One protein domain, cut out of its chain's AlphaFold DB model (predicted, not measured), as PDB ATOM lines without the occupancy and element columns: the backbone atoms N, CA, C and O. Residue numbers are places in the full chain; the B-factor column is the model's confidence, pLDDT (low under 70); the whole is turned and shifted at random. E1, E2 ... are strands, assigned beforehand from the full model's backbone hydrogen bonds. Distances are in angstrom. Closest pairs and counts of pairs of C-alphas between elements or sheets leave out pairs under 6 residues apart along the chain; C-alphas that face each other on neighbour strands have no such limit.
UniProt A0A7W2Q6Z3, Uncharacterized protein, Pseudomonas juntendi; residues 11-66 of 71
ATOM      1  N   TYR A  11     355.710 165.891 154.433       91.19
ATOM      2  CA  TYR A  11     354.546 166.677 154.817       91.19
ATOM      3  C   TYR A  11     353.338 166.254 153.997       91.19
ATOM      4  O   TYR A  11     353.463 166.059 152.791       91.19
ATOM      5  N   ASP A  12     352.175 166.174 154.627       92.38
ATOM      6  CA  ASP A  12     350.909 166.227 153.906       92.38
ATOM      7  C   ASP A  12     350.707 167.647 153.383       92.38
ATOM      8  O   ASP A  12     350.986 168.613 154.094       92.38
ATOM      9  N   VAL A  13     350.232 167.771 152.147       90.62
ATOM     10  CA  VAL A  13     349.885 169.062 151.549       90.62
ATOM     11  C   VAL A  13     348.374 169.175 151.536       90.62
ATOM     12  O   VAL A  13     347.689 168.406 150.855       90.62
ATOM     13  N   LEU A  14     347.867 170.111 152.331       91.94
ATOM     14  CA  LEU A  14     346.445 170.333 152.524       91.94
ATOM     15  C   LEU A  14     345.999 171.632 151.853       91.94
ATOM     16  O   LEU A  14     346.702 172.648 151.903       91.94
ATOM     17  N   ALA A  15     344.806 171.612 151.270       89.94
ATOM     18  CA  ALA A  15     344.052 172.814 150.953       89.94
ATOM     19  C   ALA A  15     343.650 173.559 152.241       89.94
ATOM     20  O   ALA A  15     343.686 173.012 153.346       89.94
ATOM     21  N   LEU A  16     343.257 174.831 152.114       86.94
ATOM     22  CA  LEU A  16     342.866 175.662 153.263       86.94
ATOM     23  C   LEU A  16     341.597 175.176 153.982       86.94
ATOM     24  O   LEU A  16     341.374 175.547 155.132       86.94
ATOM     25  N   ASP A  17     340.770 174.375 153.317       89.19
ATOM     26  CA  ASP A  17     339.598 173.713 153.896       89.19
ATOM     27  C   ASP A  17     339.936 172.383 154.601       89.19
ATOM     28  O   ASP A  17     339.067 171.783 155.234       89.19
ATOM     29  N   GLY A  18     341.202 171.954 154.548       87.50
ATOM     30  CA  GLY A  18     341.707 170.734 155.171       87.50
ATOM     31  C   GLY A  18     341.733 169.504 154.260       87.50
ATOM     32  O   GLY A  18     342.156 168.443 154.720       87.50
ATOM     33  N   GLU A  19     341.321 169.605 152.990       89.62
ATOM     34  CA  GLU A  19     341.422 168.490 152.042       89.62
ATOM     35  C   GLU A  19     342.891 168.141 151.751       89.62
ATOM     36  O   GLU A  19     343.699 169.015 151.436       89.62
ATOM     37  N   LYS A  20     343.257 166.853 151.826       89.62
ATOM     38  CA  LYS A  20     344.599 166.390 151.446       89.62
ATOM     39  C   LYS A  20     344.702 166.280 149.928       89.62
ATOM     40  O   LYS A  20     344.070 165.417 149.327       89.62
ATOM     41  N   LEU A  21     345.568 167.098 149.342       86.94
ATOM     42  CA  LEU A  21     345.815 167.133 147.899       86.94
ATOM     43  C   LEU A  21     346.995 166.251 147.488       86.94
ATOM     44  O   LEU A  21     347.030 165.699 146.388       86.94
ATOM     45  N   GLY A  22     347.971 166.110 148.381       90.12
ATOM     46  CA  GLY A  22     349.203 165.410 148.068       90.12
ATOM     47  C   GLY A  22     350.172 165.357 149.233       90.12
ATOM     48  O   GLY A  22     349.796 165.492 150.401       90.12
ATOM     49  N   GLU A  23     351.438 165.144 148.901       91.88
ATOM     50  CA  GLU A  23     352.524 165.018 149.862       91.88
ATOM     51  C   GLU A  23     353.760 165.741 149.346       91.88
ATOM     52  O   GLU A  23     354.073 165.676 148.159       91.88
ATOM     53  N   SER A  24     354.510 166.378 150.241       90.75
ATOM     54  CA  SER A  24     355.881 166.763 149.944       90.75
ATOM     55  C   SER A  24     356.861 165.778 150.564       90.75
ATOM     56  O   SER A  24     356.735 165.402 151.731       90.75
ATOM     57  N   VAL A  25     357.844 165.340 149.782       89.12
ATOM     58  CA  VAL A  25     358.902 164.431 150.223       89.12
ATOM     59  C   VAL A  25     360.233 165.028 149.808       89.12
ATOM     60  O   VAL A  25     360.494 165.181 148.619       89.12
ATOM     61  N   LYS A  26     361.088 165.349 150.787       87.81
ATOM     62  CA  LYS A  26     362.402 165.967 150.540       87.81
ATOM     63  C   LYS A  26     362.320 167.250 149.692       87.81
ATOM     64  O   LYS A  26     363.112 167.444 148.772       87.81
ATOM     65  N   GLY A  27     361.311 168.081 149.959       86.44
ATOM     66  CA  GLY A  27     361.069 169.325 149.225       86.44
ATOM     67  C   GLY A  27     360.428 169.153 147.846       86.44
ATOM     68  O   GLY A  27     360.208 170.148 147.170       86.44
ATOM     69  N   VAL A  28     360.086 167.937 147.418       89.62
ATOM     70  CA  VAL A  28     359.367 167.699 146.157       89.62
ATOM     71  C   VAL A  28     357.887 167.501 146.448       89.62
ATOM     72  O   VAL A  28     357.551 166.647 147.265       89.62
ATOM     73  N   LEU A  29     357.016 168.271 145.797       90.12
ATOM     74  CA  LEU A  29     355.566 168.122 145.867       90.12
ATOM     75  C   LEU A  29     355.095 167.051 144.881       90.12
ATOM     76  O   LEU A  29     355.378 167.112 143.681       90.12
ATOM     77  N   TYR A  30     354.331 166.107 145.410       89.88
ATOM     78  CA  TYR A  30     353.678 165.045 144.674       89.88
ATOM     79  C   TYR A  30     352.162 165.150 144.831       89.88
ATOM     80  O   TYR A  30     351.663 165.240 145.955       89.88
ATOM     81  N   GLU A  31     351.438 165.082 143.718       86.00
ATOM     82  CA  GLU A  31     349.973 165.017 143.698       86.00
ATOM     83  C   GLU A  31     349.484 163.614 143.340       86.00
ATOM     84  O   GLU A  31     350.134 162.877 142.589       86.00
ATOM     85  N   GLY A  32     348.314 163.260 143.875       79.19
ATOM     86  CA  GLY A  32     347.675 161.966 143.659       79.19
ATOM     87  C   GLY A  32     348.049 160.895 144.696       79.19
ATOM     88  O   GLY A  32     348.868 161.119 145.591       79.19
ATOM     89  N   PRO A  33     347.411 159.717 144.622       72.31
ATOM     90  CA  PRO A  33     347.626 158.636 145.575       72.31
ATOM     91  C   PRO A  33     348.986 157.942 145.371       72.31
ATOM     92  O   PRO A  33     349.591 158.047 144.301       72.31
ATOM     93  N   PRO A  34     349.469 157.183 146.377       69.19
ATOM     94  CA  PRO A  34     350.830 156.637 146.399       69.19
ATOM     95  C   PRO A  34     351.216 155.794 145.178       69.19
ATOM     96  O   PRO A  34     352.378 155.816 144.773       69.19
ATOM     97  N   ASP A  35     350.251 155.078 144.595       72.56
ATOM     98  CA  ASP A  35     350.467 154.154 143.477       72.56
ATOM     99  C   ASP A  35     350.712 154.866 142.134       72.56
ATOM    100  O   ASP A  35     351.267 154.269 141.212       72.56
ATOM    101  N   TYR A  36     350.314 156.137 142.007       66.06
ATOM    102  CA  TYR A  36     350.453 156.926 140.777       66.06
ATOM    103  C   TYR A  36     350.635 158.416 141.074       66.06
ATOM    104  O   TYR A  36     349.965 159.280 140.511       66.06
ATOM    105  N   ARG A  37     351.580 158.720 141.966       81.00
ATOM    106  CA  ARG A  37     351.943 160.100 142.283       81.00
ATOM    107  C   ARG A  37     352.735 160.759 141.153       81.00
ATOM    108  O   ARG A  37     353.695 160.176 140.643       81.00
ATOM    109  N   GLN A  38     352.366 161.984 140.804       84.75
ATOM    110  CA  GLN A  38     353.088 162.809 139.836       84.75
ATOM    111  C   GLN A  38     353.890 163.881 140.569       84.75
ATOM    112  O   GLN A  38     353.367 164.542 141.460       84.75
ATOM    113  N   GLU A  39     355.159 164.055 140.197       88.75
ATOM    114  CA  GLU A  39     355.939 165.219 140.620       88.75
ATOM    115  C   GLU A  39     355.376 166.468 139.943       88.75
ATOM    116  O   GLU A  39     355.356 166.547 138.713       88.75
ATOM    117  N   VAL A  40     354.915 167.425 140.744       87.75
ATOM    118  CA  VAL A  40     354.300 168.658 140.232       87.75
ATOM    119  C   VAL A  40     355.163 169.890 140.480       87.75
ATOM    120  O   VAL A  40     355.089 170.844 139.707       87.75
ATOM    121  N   ALA A  41     355.994 169.887 141.529       85.19
ATOM    122  CA  ALA A  41     356.825 171.037 141.871       85.19
ATOM    123  C   ALA A  41     357.973 170.718 142.829       85.19
ATOM    124  O   ALA A  41     357.911 169.778 143.619       85.19
ATOM    125  N   LEU A  42     358.972 171.599 142.836       86.50
ATOM    126  CA  LEU A  42     359.929 171.729 143.929       86.50
ATOM    127  C   LEU A  42     359.460 172.851 144.861       86.50
ATOM    128  O   LEU A  42     359.195 173.967 144.415       86.50
ATOM    129  N   ILE A  43     359.362 172.556 146.153       84.12
ATOM    130  CA  ILE A  43     359.094 173.538 147.198       84.12
ATOM    131  C   ILE A  43     360.389 174.300 147.451       84.12
ATOM    132  O   ILE A  43     361.348 173.756 147.997       84.12
ATOM    133  N   ASP A  44     360.402 175.574 147.069       82.50
ATOM    134  CA  ASP A  44     361.457 176.493 147.477       82.50
ATOM    135  C   ASP A  44     361.306 176.791 148.985       82.50
ATOM    136  O   ASP A  44     360.288 177.359 149.398       82.50
ATOM    137  N   PRO A  45     362.296 176.446 149.832       75.94
ATOM    138  CA  PRO A  45     362.241 176.714 151.270       75.94
ATOM    139  C   PRO A  45     362.128 178.206 151.623       75.94
ATOM    140  O   PRO A  45     361.740 178.545 152.743       75.94
ATOM    141  N   GLY A  46     362.504 179.105 150.708       76.62
ATOM    142  CA  GLY A  46     362.337 180.552 150.843       76.62
ATOM    143  C   GLY A  46     360.895 181.029 150.649       76.62
ATOM    144  O   GLY A  46     360.568 182.130 151.086       76.62
ATOM    145  N   LEU A  47     360.031 180.205 150.045       75.69
ATOM    146  CA  LEU A  47     358.597 180.472 149.869       75.69
ATOM    147  C   LEU A  47     357.733 179.882 150.991       75.69
ATOM    148  O   LEU A  47     356.526 180.127 151.029       75.69
ATOM    149  N   VAL A  48     358.330 179.107 151.901       83.50
ATOM    150  CA  VAL A  48     357.638 178.599 153.087       83.50
ATOM    151  C   VAL A  48     357.579 179.721 154.120       83.50
ATOM    152  O   VAL A  48     358.605 180.241 154.561       83.50
ATOM    153  N   SER A  49     356.365 180.096 154.500       79.56
ATOM    154  CA  SER A  49     356.101 181.115 155.520       79.56
ATOM    155  C   SER A  49     355.903 180.499 156.908       79.56
ATOM    156  O   SER A  49     355.863 179.273 157.061       79.56
ATOM    157  N   GLU A  50     355.791 181.350 157.932       74.00
ATOM    158  CA  GLU A  50     355.460 180.929 159.298       74.00
ATOM    159  C   GLU A  50     354.195 180.054 159.324       74.00
ATOM    160  O   GLU A  50     353.215 180.310 158.616       74.00
ATOM    161  N   GLY A  51     354.218 178.988 160.131       72.94
ATOM    162  CA  GLY A  51     353.120 178.019 160.188       72.94
ATOM    163  C   GLY A  51     353.045 177.070 158.987       72.94
ATOM    164  O   GLY A  51     351.975 176.513 158.730       72.94
ATOM    165  N   LEU A  52     354.162 176.878 158.270       81.69
ATOM    166  CA  LEU A  52     354.322 175.871 157.218       81.69
ATOM    167  C   LEU A  52     353.359 176.046 156.034       81.69
ATOM    168  O   LEU A  52     352.786 175.084 155.526       81.69
ATOM    169  N   ARG A  53     353.174 177.285 155.572       84.75
ATOM    170  CA  ARG A  53     352.325 177.588 154.409       84.75
ATOM    171  C   ARG A  53     353.155 177.894 153.173       84.75
ATOM    172  O   ARG A  53     354.132 178.640 153.269       84.75
ATOM    173  N   ILE A  54     352.726 177.369 152.027       87.00
ATOM    174  CA  ILE A  54     353.354 177.603 150.720       87.00
ATOM    175  C   ILE A  54     352.353 178.187 149.729       87.00
ATOM    176  O   ILE A  54     351.190 177.784 149.705       87.00
ATOM    177  N   ALA A  55     352.818 179.113 148.891       84.44
ATOM    178  CA  ALA A  55     352.066 179.600 147.744       84.44
ATOM    179  C   ALA A  55     352.534 178.863 146.483       84.44
ATOM    180  O   ALA A  55     353.685 179.001 146.073       84.44
ATOM    181  N   PHE A  56     351.650 178.087 145.863       79.62
ATOM    182  CA  PHE A  56     351.939 177.354 144.633       79.62
ATOM    183  C   PHE A  56     350.801 177.556 143.629       79.62
ATOM    184  O   PHE A  56     349.630 177.506 143.987       79.62
ATOM    185  N   MET A  57     351.143 177.892 142.380       79.88
ATOM    186  CA  MET A  57     350.175 178.226 141.318       79.88
ATOM    187  C   MET A  57     349.116 179.282 141.712       79.88
ATOM    188  O   MET A  57     347.995 179.272 141.212       79.88
ATOM    189  N   GLY A  58     349.464 180.218 142.603       81.19
ATOM    190  CA  GLY A  58     348.547 181.258 143.087       81.19
ATOM    191  C   GLY A  58     347.574 180.803 144.183       81.19
ATOM    192  O   GLY A  58     346.738 181.595 144.614       81.19
ATOM    193  N   LEU A  59     347.696 179.564 144.660       83.56
ATOM    194  CA  LEU A  59     346.930 179.007 145.771       83.56
ATOM    195  C   LEU A  59     347.822 178.828 146.999       83.56
ATOM    196  O   LEU A  59     349.033 178.643 146.880       83.56
ATOM    197  N   ASN A  60     347.222 178.909 148.187       87.12
ATOM    198  CA  ASN A  60     347.923 178.680 149.446       87.12
ATOM    199  C   ASN A  60     347.606 177.283 149.965       87.12
ATOM    200  O   ASN A  60     346.439 176.903 150.048       87.12
ATOM    201  N   TYR A  61     348.649 176.576 150.376       89.69
ATOM    202  CA  TYR A  61     348.553 175.240 150.938       89.69
ATOM    203  C   TYR A  61     349.220 175.190 152.301       89.69
ATOM    204  O   TYR A  61     350.149 175.952 152.585       89.69
ATOM    205  N   GLN A  62     348.755 174.270 153.135       92.38
ATOM    206  CA  GLN A  62     349.356 173.982 154.426       92.38
ATOM    207  C   GLN A  62     350.179 172.699 154.341       92.38
ATOM    208  O   GLN A  62     349.687 171.669 153.888       92.38
ATOM    209  N   LEU A  63     351.424 172.759 154.807       90.81
ATOM    210  CA  LEU A  63     352.272 171.593 154.999       90.81
ATOM    211  C   LEU A  63     352.107 171.104 156.437       90.81
ATOM    212  O   LEU A  63     352.408 171.816 157.395       90.81
ATOM    213  N   VAL A  64     351.645 169.872 156.596       91.50
ATOM    214  CA  VAL A  64     351.499 169.232 157.904       91.50
ATOM    215  C   VAL A  64     352.535 168.132 158.012       91.50
ATOM    216  O   VAL A  64     352.518 167.186 157.232       91.50
ATOM    217  N   ALA A  65     353.461 168.258 158.963       89.94
ATOM    218  CA  ALA A  65     354.515 167.269 159.142       89.94
ATOM    219  C   ALA A  65     353.901 165.886 159.403       89.94
ATOM    220  O   ALA A  65     353.146 165.697 160.363       89.94
ATOM    221  N   GLN A  66     354.250 164.909 158.567       86.88
ATOM    222  CA  GLN A  66     353.886 163.526 158.836       86.88
ATOM    223  C   GLN A  66     354.703 163.070 160.043       86.88
ATOM    224  O   GLN A  66     355.937 163.045 160.004       86.88
TER     225      GLN A  66
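What this domain is: This is residues 11 to 66 of the 71 residues of an uncharacterized protein of Pseudomonas juntendi (UniProt A0A7W2Q6Z3). The domain is one six-stranded sheet, strongly twisted and curled like part of a barrel that is left open between its edge strands E4 and E5. The link of residues 43 to 52 runs from one edge strand to the other, and the link from E3 to E4 lies at one far end of the longest direction. The printed part has 56 residues with no named helix and six named strands, E1 to E6 along the chain; the class is all strand. The sheet's order is E4, E3, E2, E1, E6, E5, all antiparallel. The whole is compact, with a radius of gyration of the C-alphas of 10.3 A, and rounded, spanning 31 by 23 by 23 A.

How they stand to each other: From edge to edge of the sheet the strands' lines turn by 71 degrees and the way across it turns by 130 degrees. E1, residues 11 to 14, is an inner strand between E2, residues 20 to 25, and E6, residues 59 to 65. E1 and E2 form a hairpin with directions at 154 degrees; N 13 and O 22 are 2.9 A apart, within hydrogen-bond range. E1 and E6 stand at 143 degrees, with N 12 and O 64 within range at 2.8 A. E2 forms a hairpin with E3, residues 28 to 31, where N 30 and O 23 are 2.8 A apart. E3 forms another with E4, residues 38 to 42, where N 29 and O 41 are 2.8 A apart. E1, E2, E3 and E4 make a meander, each strand the antiparallel neighbour of the one before. E6 forms a hairpin with E5, residues 53 to 56, with N 56 and O 59 at 2.9 A. The pairing of E6 is staggered: its residues 59 to 62 pair with E5 and 62 to 65 with E1. E4 and E5 are only just apart, their closest C-alphas 8.5 A from each other.

Where its parts are: E1 begins at C-alpha 11, (354.546, 166.677, 154.817). E6, the longest strand with 7 residues, measures 19.3 A and ends at C-alpha 65, (354.515, 167.269, 159.142). E2 measures 14.5 A and E4 12.0 A. The shorter strands are E3 at 10.1 A, E5 at 9.8 A and E1 at 9.2 A.

The domain as a whole: The two C-alphas farthest apart are those of Asp 35 and Glu 50, 31.5 A. The C-alphas of Tyr 11 and Gln 66, first and last printed, are 5.1 A apart. The printed part has no cut and no long link. Mean pLDDT of the printed part is 84.8; residues 34 and 36 are under 70.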